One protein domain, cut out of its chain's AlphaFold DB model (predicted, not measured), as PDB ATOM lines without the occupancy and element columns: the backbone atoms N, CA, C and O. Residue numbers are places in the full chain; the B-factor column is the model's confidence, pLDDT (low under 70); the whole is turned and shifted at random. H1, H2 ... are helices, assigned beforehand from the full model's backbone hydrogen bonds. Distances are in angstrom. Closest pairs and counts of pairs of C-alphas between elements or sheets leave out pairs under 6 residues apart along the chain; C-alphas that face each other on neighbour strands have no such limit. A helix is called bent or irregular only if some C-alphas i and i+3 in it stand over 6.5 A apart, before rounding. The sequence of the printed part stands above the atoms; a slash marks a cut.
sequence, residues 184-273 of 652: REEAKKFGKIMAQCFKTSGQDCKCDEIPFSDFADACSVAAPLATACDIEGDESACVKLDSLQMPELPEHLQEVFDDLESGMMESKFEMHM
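What this domain is: This is residues 184 to 273 of the 652 residues of an uncharacterized protein of Candidatus Pacearchaeota archaeon (UniProt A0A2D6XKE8). Three long helices, H1, H2 and H4, run the same general way along the longest axis, with H1 between the other two, and the short H3 folds back on residues 222 to 230 of H2 to make a helical hairpin at one end. Two unnamed stretches, residues 200 to 212 and residues 244 to 250, lead back along the length, the first to the beginning of H2 and the second to the beginning of H4, which packs on H1. The packing is loose between the two halves: H1 and H2 come near each other at a single pair of C-alphas, while H3 and H4 are apart. The printed part has 90 residues with four named helices, in the order H1, H2, H3, H4, and no named strand, and its class is all helix. The whole is compact, with a radius of gyration of the C-alphas of 12.8 A, and the C-alphas span 36 by 28 by 20 A along their three main axes.

Where its parts are: H1 is residues 184 to 199 and measures 22.0 A from first to last C-alpha; it begins at C-alpha 184, at (-17.493, -11.019, 5.059). Residues 200 to 212 hold no named element, and their C-alphas lie 7 to 14 A from the mean of all C-alphas. H2, residues 213 to 230, measures 25.2 A and begins at C-alpha 213, at (-1.870, -17.430, -0.109). It has a kink of 31 degrees near residue 224; H2 is neither bent nor irregular, but only just: C-alphas 221 and 224 are 6.3 A apart. H3 is residues 235 to 243, 12.5 A long. H4, residues 251 to 271, is the longest helix, with 21 residues and 27.6 A, and ends at C-alpha 271, at (-17.756, -39.370, 5.649). It has a kink of 52 degrees near residue 265. H4 is only just irregular: C-alphas 252 and 255 are 6.7 A apart, and its line is a rough one.

How they stand to each other: H1 touches H4, and their closest C-alphas, those of Ala 187 and Leu 253, are 5.5 A apart. The two run the same way at a shallow tilt of 22 degrees, with 9.7 A from centre to centre. H1 and H2 are close but not clearly touching, with 1 pair of C-alphas within 8 A, those of Cys 197 and Ala 223 at 7.0 A. They run the same way at a shallow tilt of 20 degrees, and their centres are 14.4 A apart. H2 touches H3 with residues 222 to 230 alone; the closest C-alphas, those of Cys 229 and Cys 238, are 4.9 A apart. H2 and H3 form a helical hairpin, running opposite ways at a shallow tilt of 28 degrees. H1 and H3 are apart, and so are H3 and H4. H2 and H4 are only just apart, with 8.3 A between their closest C-alphas. In H1 and H3 every O i to N i+4 pair is within hydrogen-bond range; in H2 it is 12 of 14 and in H4 12 of 17.

The domain as a whole: The two C-alphas farthest apart, those of Arg 184 and Glu 235, are 36.7 A from each other, and the first and last printed C-alphas, those of Arg 184 and Met 273, are 32.1 A apart. The printed part has no cut. The link from H1 to H2 is long, with 13 residues, the link from H2 to H3 is tight, with 4, and the link from H3 to H4 is short, with 7. The mean pLDDT of the printed part is 89.4, and no printed residue is under 70; the mean is 78 in H4 and 95 in H2 and in H3.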
ATOM      1  N   ARG A 184     -16.473  -9.978   4.877       82.88
ATOM      2  CA  ARG A 184     -17.493 -11.019   5.059       82.88
ATOM      3  C   ARG A 184     -17.840 -11.731   3.752       82.88
ATOM      4  O   ARG A 184     -18.092 -12.936   3.761       82.88
ATOM      5  N   GLU A 185     -17.898 -11.028   2.624       88.50
ATOM      6  CA  GLU A 185     -18.134 -11.665   1.323       88.50
ATOM      7  C   GLU A 185     -16.926 -12.485   0.854       88.50
ATOM      8  O   GLU A 185     -17.102 -13.576   0.304       88.50
ATOM      9  N   GLU A 186     -15.708 -12.011   1.110       87.56
ATOM     10  CA  GLU A 186     -14.475 -12.768   0.898       87.56
ATOM     11  C   GLU A 186     -14.439 -14.032   1.763       87.56
ATOM     12  O   GLU A 186     -14.259 -15.135   1.241       87.56
ATOM     13  N   ALA A 187     -14.761 -13.899   3.048       86.44
ATOM     14  CA  ALA A 187     -14.889 -15.000   3.987       86.44
ATOM     15  C   ALA A 187     -15.928 -16.029   3.522       86.44
ATOM     16  O   ALA A 187     -15.671 -17.231   3.529       86.44
ATOM     17  N   LYS A 188     -17.090 -15.588   3.023       87.19
ATOM     18  CA  LYS A 188     -18.105 -16.487   2.442       87.19
ATOM     19  C   LYS A 188     -17.611 -17.210   1.193       87.19
ATOM     20  O   LYS A 188     -17.999 -18.359   0.977       87.19
ATOM     21  N   LYS A 189     -16.823 -16.559   0.330       90.81
ATOM     22  CA  LYS A 189     -16.216 -17.221  -0.839       90.81
ATOM     23  C   LYS A 189     -15.215 -18.275  -0.389       90.81
ATOM     24  O   LYS A 189     -15.316 -19.412  -0.842       90.81
ATOM     25  N   PHE A 190     -14.341 -17.913   0.546       91.69
ATOM     26  CA  PHE A 190     -13.405 -18.825   1.186       91.69
ATOM     27  C   PHE A 190     -14.140 -20.046   1.768       91.69
ATOM     28  O   PHE A 190     -13.848 -21.183   1.401       91.69
ATOM     29  N   GLY A 191     -15.175 -19.819   2.582       89.62
ATOM     30  CA  GLY A 191     -15.981 -20.879   3.183       89.62
ATOM     31  C   GLY A 191     -16.619 -21.790   2.134       89.62
ATOM     32  O   GLY A 191     -16.536 -23.008   2.246       89.62
ATOM     33  N   LYS A 192     -17.183 -21.238   1.050       91.19
ATOM     34  CA  LYS A 192     -17.752 -22.041  -0.052       91.19
ATOM     35  C   LYS A 192     -16.720 -22.945  -0.725       91.19
ATOM     36  O   LYS A 192     -17.053 -24.093  -1.016       91.19
ATOM     37  N   ILE A 193     -15.508 -22.442  -0.971       93.06
ATOM     38  CA  ILE A 193     -14.414 -23.241  -1.538       93.06
ATOM     39  C   ILE A 193     -14.077 -24.377  -0.573       93.06
ATOM     40  O   ILE A 193     -14.104 -25.538  -0.975       93.06
ATOM     41  N   MET A 194     -13.883 -24.075   0.713       90.88
ATOM     42  CA  MET A 194     -13.562 -25.090   1.718       90.88
ATOM     43  C   MET A 194     -14.667 -26.138   1.883       90.88
ATOM     44  O   MET A 194     -14.366 -27.328   1.874       90.88
ATOM     45  N   ALA A 195     -15.946 -25.750   1.946       90.12
ATOM     46  CA  ALA A 195     -17.059 -26.707   1.974       90.12
ATOM     47  C   ALA A 195     -17.044 -27.644   0.761       90.12
ATOM     48  O   ALA A 195     -17.312 -28.837   0.902       90.12
ATOM     49  N   GLN A 196     -16.746 -27.124  -0.433       91.94
ATOM     50  CA  GLN A 196     -16.635 -27.944  -1.636       91.94
ATOM     51  C   GLN A 196     -15.443 -28.908  -1.552       91.94
ATOM     52  O   GLN A 196     -15.591 -30.085  -1.891       91.94
ATOM     53  N   CYS A 197     -14.296 -28.437  -1.060       93.31
ATOM     54  CA  CYS A 197     -13.113 -29.260  -0.833       93.31
ATOM     55  C   CYS A 197     -13.409 -30.406   0.141       93.31
ATOM     56  O   CYS A 197     -13.172 -31.562  -0.200       93.31
ATOM     57  N   PHE A 198     -14.011 -30.116   1.298       90.50
ATOM     58  CA  PHE A 198     -14.377 -31.138   2.280       90.50
ATOM     59  C   PHE A 198     -15.404 -32.124   1.728       90.50
ATOM     60  O   PHE A 198     -15.239 -33.328   1.874       90.50
ATOM     61  N   LYS A 199     -16.437 -31.641   1.031       89.12
ATOM     62  CA  LYS A 199     -17.487 -32.499   0.462       89.12
ATOM     63  C   LYS A 199     -16.965 -33.505  -0.570       89.12
ATOM     64  O   LYS A 199     -17.612 -34.519  -0.809       89.12
ATOM     65  N   THR A 200     -15.850 -33.195  -1.221       92.50
ATOM     66  CA  THR A 200     -15.273 -34.015  -2.295       92.50
ATOM     67  C   THR A 200     -13.970 -34.692  -1.882       92.50
ATOM     68  O   THR A 200     -13.258 -35.197  -2.748       92.50
ATOM     69  N   SER A 201     -13.630 -34.676  -0.585       93.62
ATOM     70  CA  SER A 201     -12.337 -35.145  -0.068       93.62
ATOM     71  C   SER A 201     -11.157 -34.607  -0.889       93.62
ATOM     72  O   SER A 201     -10.225 -35.329  -1.225       93.62
ATOM     73  N   GLY A 202     -11.226 -33.338  -1.296       93.62
ATOM     74  CA  GLY A 202     -10.185 -32.658  -2.068       93.62
ATOM     75  C   GLY A 202     -10.232 -32.824  -3.594       93.62
ATOM     76  O   GLY A 202      -9.495 -32.111  -4.270       93.62
ATOM     77  N   GLN A 203     -11.100 -33.671  -4.165       95.50
ATOM     78  CA  GLN A 203     -11.122 -33.936  -5.617       95.50
ATOM     79  C   GLN A 203     -11.458 -32.702  -6.465       95.50
ATOM     80  O   GLN A 203     -10.815 -32.463  -7.485       95.50
ATOM     81  N   ASP A 204     -12.443 -31.910  -6.034       95.38
ATOM     82  CA  ASP A 204     -12.907 -30.712  -6.748       95.38
ATOM     83  C   ASP A 204     -12.505 -29.428  -6.008       95.38
ATOM     84  O   ASP A 204     -13.239 -28.433  -6.000       95.38
ATOM     85  N   CYS A 205     -11.359 -29.462  -5.330       96.12
ATOM     86  CA  CYS A 205     -10.899 -28.360  -4.506       96.12
ATOM     87  C   CYS A 205     -10.183 -27.289  -5.337       96.12
ATOM     88  O   CYS A 205      -9.184 -27.555  -6.002       96.12
ATOM     89  N   LYS A 206     -10.693 -26.057  -5.288       97.44
ATOM     90  CA  LYS A 206     -10.158 -24.915  -6.040       97.44
ATOM     91  C   LYS A 206      -9.212 -24.075  -5.191       97.44
ATOM     92  O   LYS A 206      -9.521 -22.937  -4.838       97.44
ATOM     93  N   CYS A 207      -8.087 -24.667  -4.809       96.94
ATOM     94  CA  CYS A 207      -7.137 -24.022  -3.904       96.94
ATOM     95  C   CYS A 207      -6.569 -22.704  -4.459       96.94
ATOM     96  O   CYS A 207      -6.242 -21.817  -3.686       96.94
ATOM     97  N   ASP A 208      -6.498 -22.547  -5.780       96.69
ATOM     98  CA  ASP A 208      -6.040 -21.334  -6.464       96.69
ATOM     99  C   ASP A 208      -7.036 -20.163  -6.399       96.69
ATOM    100  O   ASP A 208      -6.646 -19.014  -6.588       96.69
ATOM    101  N   GLU A 209      -8.316 -20.434  -6.112       96.31
ATOM    102  CA  GLU A 209      -9.338 -19.401  -5.899       96.31
ATOM    103  C   GLU A 209      -9.369 -18.895  -4.438       96.31
ATOM    104  O   GLU A 209     -10.138 -17.982  -4.123       96.31
ATOM    105  N   ILE A 210      -8.558 -19.468  -3.537       93.00
ATOM    106  CA  ILE A 210      -8.460 -19.037  -2.137       93.00
ATOM    107  C   ILE A 210      -7.667 -17.718  -2.069       93.00
ATOM    108  O   ILE A 210      -6.517 -17.681  -2.499       93.00
ATOM    109  N   PRO A 211      -8.235 -16.637  -1.502       87.12
ATOM    110  CA  PRO A 211      -7.576 -15.329  -1.489       87.12
ATOM    111  C   PRO A 211      -6.350 -15.263  -0.564       87.12
ATOM    112  O   PRO A 211      -5.444 -14.462  -0.785       87.12
ATOM    113  N   PHE A 212      -6.287 -16.126   0.452       88.31
ATOM    114  CA  PHE A 212      -5.182 -16.179   1.406       88.31
ATOM    115  C   PHE A 212      -4.104 -17.156   0.926       88.31
ATOM    116  O   PHE A 212      -4.305 -18.367   0.973       88.31
ATOM    117  N   SER A 213      -2.956 -16.630   0.490       91.25
ATOM    118  CA  SER A 213      -1.870 -17.430  -0.109       91.25
ATOM    119  C   SER A 213      -1.397 -18.605   0.757       91.25
ATOM    120  O   SER A 213      -1.340 -19.724   0.257       91.25
ATOM    121  N   ASP A 214      -1.177 -18.406   2.061       92.25
ATOM    122  CA  ASP A 214      -0.764 -19.488   2.967       92.25
ATOM    123  C   ASP A 214      -1.807 -20.624   3.036       92.25
ATOM    124  O   ASP A 214      -1.460 -21.806   3.078       92.25
ATOM    125  N   PHE A 215      -3.102 -20.284   2.991       92.81
ATOM    126  CA  PHE A 215      -4.181 -21.274   2.936       92.81
ATOM    127  C   PHE A 215      -4.297 -21.930   1.564       92.81
ATOM    128  O   PHE A 215      -4.581 -23.122   1.501       92.81
ATOM    129  N   ALA A 216      -4.092 -21.186   0.478       95.31
ATOM    130  CA  ALA A 216      -4.066 -21.730  -0.876       95.31
ATOM    131  C   ALA A 216      -2.950 -22.779  -1.019       95.31
ATOM    132  O   ALA A 216      -3.189 -23.884  -1.513       95.31
ATOM    133  N   ASP A 217      -1.762 -22.473  -0.496       95.75
ATOM    134  CA  ASP A 217      -0.608 -23.367  -0.487       95.75
ATOM    135  C   ASP A 217      -0.877 -24.606   0.374       95.75
ATOM    136  O   ASP A 217      -0.724 -25.734  -0.106       95.75
ATOM    137  N   ALA A 218      -1.368 -24.428   1.607       95.62
ATOM    138  CA  ALA A 218      -1.741 -25.543   2.478       95.62
ATOM    139  C   ALA A 218      -2.834 -26.423   1.849       95.62
ATOM    140  O   ALA A 218      -2.715 -27.649   1.829       95.62
ATOM    141  N   CYS A 219      -3.859 -25.807   1.259       96.25
ATOM    142  CA  CYS A 219      -4.930 -26.477   0.529       96.25
ATOM    143  C   CYS A 219      -4.383 -27.320  -0.629       96.25
ATOM    144  O   CYS A 219      -4.786 -28.471  -0.789       96.25
ATOM    145  N   SER A 220      -3.435 -26.786  -1.407       97.12
ATOM    146  CA  SER A 220      -2.859 -27.483  -2.564       97.12
ATOM    147  C   SER A 220      -2.113 -28.770  -2.185       97.12
ATOM    148  O   SER A 220      -2.035 -29.702  -2.987       97.12
ATOM    149  N   VAL A 221      -1.610 -28.844  -0.949       97.50
ATOM    150  CA  VAL A 221      -0.982 -30.039  -0.371       97.50
ATOM    151  C   VAL A 221      -2.024 -30.948   0.285       97.50
ATOM    152  O   VAL A 221      -1.988 -32.163   0.095       97.50
ATOM    153  N   ALA A 222      -2.968 -30.374   1.033       96.50
ATOM    154  CA  ALA A 222      -3.982 -31.108   1.785       96.50
ATOM    155  C   ALA A 222      -4.991 -31.822   0.877       96.50
ATOM    156  O   ALA A 222      -5.295 -32.989   1.101       96.50
ATOM    157  N   ALA A 223      -5.488 -31.153  -0.165       96.88
ATOM    158  CA  ALA A 223      -6.517 -31.681  -1.057       96.88
ATOM    159  C   ALA A 223      -6.146 -33.039  -1.699       96.88
ATOM    160  O   ALA A 223      -6.926 -33.984  -1.560       96.88
ATOM    161  N   PRO A 224      -4.969 -33.216  -2.338       97.44
ATOM    162  CA  PRO A 224      -4.599 -34.517  -2.895       97.44
ATOM    163  C   PRO A 224      -4.343 -35.582  -1.819       97.44
ATOM    164  O   PRO A 224      -4.642 -36.754  -2.048       97.44
ATOM    165  N   LEU A 225      -3.826 -35.201  -0.642       97.19
ATOM    166  CA  LEU A 225      -3.656 -36.129   0.482       97.19
ATOM    167  C   LEU A 225      -5.007 -36.618   1.019       97.19
ATOM    168  O   LEU A 225      -5.146 -37.806   1.294       97.19
ATOM    169  N   ALA A 226      -6.003 -35.733   1.105       95.38
ATOM    170  CA  ALA A 226      -7.368 -36.083   1.487       95.38
ATOM    171  C   ALA A 226      -8.000 -37.053   0.483       95.38
ATOM    172  O   ALA A 226      -8.590 -38.050   0.884       95.38
ATOM    173  N   THR A 227      -7.793 -36.844  -0.822       96.62
ATOM    174  CA  THR A 227      -8.305 -37.770  -1.843       96.62
ATOM    175  C   THR A 227      -7.656 -39.148  -1.716       96.62
ATOM    176  O   THR A 227      -8.356 -40.160  -1.724       96.62
ATOM    177  N   ALA A 228      -6.329 -39.204  -1.562       96.94
ATOM    178  CA  ALA A 228      -5.609 -40.463  -1.382       96.94
ATOM    179  C   ALA A 228      -6.020 -41.185  -0.085       96.94
ATOM    180  O   ALA A 228      -6.191 -42.402  -0.077       96.94
ATOM    181  N   CYS A 229      -6.234 -40.443   1.001       94.88
ATOM    182  CA  CYS A 229      -6.684 -41.000   2.271       94.88
ATOM    183  C   CYS A 229      -8.118 -41.551   2.175       94.88
ATOM    184  O   CYS A 229      -8.332 -42.752   2.342       94.88
ATOM    185  N   ASP A 230      -9.094 -40.703   1.840       90.44
ATOM    186  CA  ASP A 230     -10.517 -41.040   1.957       90.44
ATOM    187  C   ASP A 230     -11.025 -41.928   0.815       90.44
ATOM    188  O   ASP A 230     -11.869 -42.803   1.021       90.44
ATOM    189  N   ILE A 231     -10.540 -41.698  -0.410       92.88
ATOM    190  CA  ILE A 231     -11.044 -42.375  -1.614       92.88
ATOM    191  C   ILE A 231     -10.182 -43.585  -1.968       92.88
ATOM    192  O   ILE A 231     -10.714 -44.635  -2.332       92.88
ATOM    193  N   GLU A 232      -8.857 -43.450  -1.878       94.62
ATOM    194  CA  GLU A 232      -7.926 -44.526  -2.243       94.62
ATOM    195  C   GLU A 232      -7.577 -45.440  -1.056       94.62
ATOM    196  O   GLU A 232      -7.152 -46.578  -1.271       94.62
ATOM    197  N   GLY A 233      -7.813 -44.988   0.183       93.06
ATOM    198  CA  GLY A 233      -7.501 -45.739   1.401       93.06
ATOM    199  C   GLY A 233      -6.006 -45.786   1.728       93.06
ATOM    200  O   GLY A 233      -5.543 -46.763   2.322       93.06
ATOM    201  N   ASP A 234      -5.225 -44.786   1.305       96.69
ATOM    202  CA  ASP A 234      -3.801 -44.682   1.627       96.69
ATOM    203  C   ASP A 234      -3.599 -44.151   3.055       96.69
ATOM    204  O   ASP A 234      -3.517 -42.948   3.302       96.69
ATOM    205  N   GLU A 235      -3.444 -45.077   4.001       94.88
ATOM    206  CA  GLU A 235      -3.151 -44.789   5.414       94.88
ATOM    207  C   GLU A 235      -1.922 -43.877   5.603       94.88
ATOM    208  O   GLU A 235      -1.851 -43.099   6.553       94.88
ATOM    209  N   SER A 236      -0.933 -43.933   4.700       97.19
ATOM    210  CA  SER A 236       0.246 -43.066   4.790       97.19
ATOM    211  C   SER A 236      -0.064 -41.622   4.393       97.19
ATOM    212  O   SER A 236       0.549 -40.697   4.933       97.19
ATOM    213  N   ALA A 237      -1.018 -41.421   3.480       97.31
ATOM    214  CA  ALA A 237      -1.539 -40.106   3.142       97.31
ATOM    215  C   ALA A 237      -2.361 -39.536   4.302       97.31
ATOM    216  O   ALA A 237      -2.174 -38.367   4.626       97.31
ATOM    217  N   CYS A 238      -3.155 -40.368   4.988       94.12
ATOM    218  CA  CYS A 238      -3.888 -39.968   6.192       94.12
ATOM    219  C   CYS A 238      -2.944 -39.449   7.289       94.12
ATOM    220  O   CYS A 238      -3.113 -38.337   7.775       94.12
ATOM    221  N   VAL A 239      -1.868 -40.186   7.601       95.19
ATOM    222  CA  VAL A 239      -0.871 -39.749   8.602       95.19
ATOM    223  C   VAL A 239      -0.189 -38.437   8.199       95.19
ATOM    224  O   VAL A 239       0.089 -37.592   9.048       95.19
ATOM    225  N   LYS A 240       0.098 -38.248   6.905       97.44
ATOM    226  CA  LYS A 240       0.679 -36.992   6.411       97.44
ATOM    227  C   LYS A 240      -0.306 -35.835   6.514       97.44
ATOM    228  O   LYS A 240       0.115 -34.748   6.900       97.44
ATOM    229  N   LEU A 241      -1.572 -36.076   6.183       94.81
ATOM    230  CA  LEU A 241      -2.642 -35.093   6.287       94.81
ATOM    231  C   LEU A 241      -2.824 -34.646   7.743       94.81
ATOM    232  O   LEU A 241      -2.820 -33.449   7.997       94.81
ATOM    233  N   ASP A 242      -2.846 -35.587   8.692       92.31
ATOM    234  CA  ASP A 242      -2.922 -35.299  10.132       92.31
ATOM    235  C   ASP A 242      -1.701 -34.522  10.654       92.31
ATOM    236  O   ASP A 242      -1.798 -33.751  11.608       92.31
ATOM    237  N   SER A 243      -0.528 -34.725  10.045       96.19
ATOM    238  CA  SER A 243       0.703 -34.013  10.411       96.19
ATOM    239  C   SER A 243       0.847 -32.635   9.761       96.19
ATOM    240  O   SER A 243       1.776 -31.895  10.098       96.19
ATOM    241  N   LEU A 244      -0.021 -32.300   8.802       95.50
ATOM    242  CA  LEU A 244       0.054 -31.042   8.079       95.50
ATOM    243  C   LEU A 244      -0.367 -29.902   9.012       95.50
ATOM    244  O   LEU A 244      -1.493 -29.863   9.503       95.50
ATOM    245  N   GLN A 245       0.538 -28.957   9.254       92.31
ATOM    246  CA  GLN A 245       0.204 -27.755  10.009       92.31
ATOM    247  C   GLN A 245      -0.637 -26.830   9.135       92.31
ATOM    248  O   GLN A 245      -0.143 -26.271   8.155       92.31
ATOM    249  N   MET A 246      -1.910 -26.681   9.495       90.19
ATOM    250  CA  MET A 246      -2.778 -25.680   8.892       90.19
ATOM    251  C   MET A 246      -2.418 -24.294   9.439       90.19
ATOM    252  O   MET A 246      -2.197 -24.167  10.647       90.19
ATOM    253  N   PRO A 247      -2.353 -23.260   8.583       89.12
ATOM    254  CA  PRO A 247      -2.178 -21.890   9.047       89.12
ATOM    255  C   PRO A 247      -3.331 -21.482   9.974       89.12
ATOM    256  O   PRO A 247      -4.456 -21.975   9.848       89.12
ATOM    257  N   GLU A 248      -3.045 -20.585  10.917       86.56
ATOM    258  CA  GLU A 248      -4.064 -20.038  11.811       86.56
ATOM    259  C   GLU A 248      -5.092 -19.239  11.009       86.56
ATOM    260  O   GLU A 248      -4.752 -18.468  10.108       86.56
ATOM    261  N   LEU A 249      -6.368 -19.450  11.324       83.69
ATOM    262  CA  LEU A 249      -7.462 -18.756  10.663       83.69
ATOM    263  C   LEU A 249      -7.511 -17.299  11.121       83.69
ATOM    264  O   LEU A 249      -7.576 -17.054  12.326       83.69
ATOM    265  N   PRO A 250      -7.528 -16.328  10.189       79.12
ATOM    266  CA  PRO A 250      -7.808 -14.948  10.537       79.12
ATOM    267  C   PRO A 250      -9.125 -14.840  11.311       79.12
ATOM    268  O   PRO A 250     -10.129 -15.436  10.924       79.12
ATOM    269  N   GLU A 251      -9.139 -14.037  12.373       76.25
ATOM    270  CA  GLU A 251     -10.267 -13.938  13.313       76.25
ATOM    271  C   GLU A 251     -11.594 -13.552  12.626       76.25
ATOM    272  O   GLU A 251     -12.658 -14.062  12.964       76.25
ATOM    273  N   HIS A 252     -11.539 -12.729  11.573       76.69
ATOM    274  CA  HIS A 252     -12.722 -12.345  10.792       76.69
ATOM    275  C   HIS A 252     -13.325 -13.500   9.964       76.69
ATOM    276  O   HIS A 252     -14.473 -13.410   9.527       76.69
ATOM    277  N   LEU A 253     -12.575 -14.586   9.736       82.69
ATOM    278  CA  LEU A 253     -13.082 -15.804   9.101       82.69
ATOM    279  C   LEU A 253     -13.745 -16.750  10.102       82.69
ATOM    280  O   LEU A 253     -14.463 -17.646   9.663       82.69
ATOM    281  N   GLN A 254     -13.539 -16.562  11.410       82.81
ATOM    282  CA  GLN A 254     -14.035 -17.464  12.452       82.81
ATOM    283  C   GLN A 254     -15.564 -17.592  12.402       82.81
ATOM    284  O   GLN A 254     -16.068 -18.703  12.309       82.81
ATOM    285  N   GLU A 255     -16.299 -16.472  12.322       79.00
ATOM    286  CA  GLU A 255     -17.773 -16.482  12.218       79.00
ATOM    287  C   GLU A 255     -18.243 -17.281  10.991       79.00
ATOM    288  O   GLU A 255     -19.207 -18.042  11.051       79.00
ATOM    289  N   VAL A 256     -17.536 -17.148   9.864       80.12
ATOM    290  CA  VAL A 256     -17.885 -17.882   8.644       80.12
ATOM    291  C   VAL A 256     -17.506 -19.353   8.740       80.12
ATOM    292  O   VAL A 256     -18.226 -20.189   8.199       80.12
ATOM    293  N   PHE A 257     -16.411 -19.691   9.418       81.50
ATOM    294  CA  PHE A 257     -16.059 -21.077   9.701       81.50
ATOM    295  C   PHE A 257     -17.046 -21.746  10.641       81.50
ATOM    296  O   PHE A 257     -17.389 -22.893  10.390       81.50
ATOM    297  N   ASP A 258     -17.548 -21.044  11.650       80.88
ATOM    298  CA  ASP A 258     -18.554 -21.570  12.570       80.88
ATOM    299  C   ASP A 258     -19.874 -21.855  11.825       80.88
ATOM    300  O   ASP A 258     -20.491 -22.918  11.986       80.88
ATOM    301  N   ASP A 259     -20.277 -20.944  10.929       79.69
ATOM    302  CA  ASP A 259     -21.409 -21.137  10.014       79.69
ATOM    303  C   ASP A 259     -21.167 -22.324   9.061       79.69
ATOM    304  O   ASP A 259     -22.062 -23.143   8.809       79.69
ATOM    305  N   LEU A 260     -19.947 -22.433   8.527       82.94
ATOM    306  CA  LEU A 260     -19.537 -23.506   7.627       82.94
ATOM    307  C   LEU A 260     -19.555 -24.857   8.336       82.94
ATOM    308  O   LEU A 260     -20.109 -25.817   7.809       82.94
ATOM    309  N   GLU A 261     -18.960 -24.936   9.519       81.56
ATOM    310  CA  GLU A 261     -18.886 -26.127  10.347       81.56
ATOM    311  C   GLU A 261     -20.285 -26.612  10.704       81.56
ATOM    312  O   GLU A 261     -20.582 -27.793  10.520       81.56
ATOM    313  N   SER A 262     -21.178 -25.693  11.074       79.88
ATOM    314  CA  SER A 262     -22.588 -25.996  11.318       79.88
ATOM    315  C   SER A 262     -23.264 -26.628  10.095       79.88
ATOM    316  O   SER A 262     -23.991 -27.612  10.228       79.88
ATOM    317  N   GLY A 263     -22.996 -26.114   8.887       79.06
ATOM    318  CA  GLY A 263     -23.490 -26.703   7.638       79.06
ATOM    319  C   GLY A 263     -22.817 -28.031   7.269       79.06
ATOM    320  O   GLY A 263     -23.449 -28.911   6.684       79.06
ATOM    321  N   MET A 264     -21.545 -28.200   7.632       75.88
ATOM    322  CA  MET A 264     -20.762 -29.405   7.364       75.88
ATOM    323  C   MET A 264     -21.042 -30.537   8.347       75.88
ATOM    324  O   MET A 264     -20.763 -31.679   7.998       75.88
ATOM    325  N   MET A 265     -21.600 -30.285   9.536       74.06
ATOM    326  CA  MET A 265     -21.943 -31.355  10.486       74.06
ATOM    327  C   MET A 265     -22.859 -32.416   9.856       74.06
ATOM    328  O   MET A 265     -22.708 -33.605  10.138       74.06
ATOM    329  N   GLU A 266     -23.762 -32.020   8.952       72.75
ATOM    330  CA  GLU A 266     -24.626 -32.973   8.246       72.75
ATOM    331  C   GLU A 266     -23.845 -33.855   7.257       72.75
ATOM    332  O   GLU A 266     -24.096 -35.057   7.189       72.75
ATOM    333  N   SER A 267     -22.866 -33.301   6.531       74.00
ATOM    334  CA  SER A 267     -22.061 -34.053   5.554       74.00
ATOM    335  C   SER A 267     -20.883 -34.809   6.177       74.00
ATOM    336  O   SER A 267     -20.550 -35.901   5.719       74.00
ATOM    337  N   LYS A 268     -20.276 -34.280   7.249       74.44
ATOM    338  CA  LYS A 268     -19.225 -34.955   8.032       74.44
ATOM    339  C   LYS A 268     -19.736 -36.285   8.582       74.44
ATOM    340  O   LYS A 268     -18.979 -37.252   8.630       74.44
ATOM    341  N   PHE A 269     -21.020 -36.360   8.945       81.19
ATOM    342  CA  PHE A 269     -21.608 -37.603   9.434       81.19
ATOM    343  C   PHE A 269     -21.557 -38.738   8.399       81.19
ATOM    344  O   PHE A 269     -21.374 -39.884   8.793       81.19
ATOM    345  N   GLU A 270     -21.690 -38.451   7.100       79.25
ATOM    346  CA  GLU A 270     -21.591 -39.481   6.056       79.25
ATOM    347  C   GLU A 270     -20.148 -39.967   5.860       79.25
ATOM    348  O   GLU A 270     -19.932 -41.167   5.704       79.25
ATOM    349  N   MET A 271     -19.169 -39.057   5.913       72.94
ATOM    350  CA  MET A 271     -17.756 -39.370   5.649       72.94
ATOM    351  C   MET A 271     -17.053 -40.036   6.836       72.94
ATOM    352  O   MET A 271     -16.281 -40.970   6.651       72.94
ATOM    353  N   HIS A 272     -17.362 -39.615   8.063       80.81
ATOM    354  CA  HIS A 272     -16.735 -40.154   9.274       80.81
ATOM    355  C   HIS A 272     -17.587 -41.199   9.982       80.81
ATOM    356  O   HIS A 272     -17.302 -41.562  11.121       80.81
ATOM    357  N   MET A 273     -18.640 -41.702   9.341       87.19
ATOM    358  CA  MET A 273     -19.511 -42.681   9.968       87.19
ATOM    359  C   MET A 273     -18.709 -43.913  10.432       87.19
ATOM    360  O   MET A 273     -18.045 -44.545   9.606       87.19
TER     361      MET A 273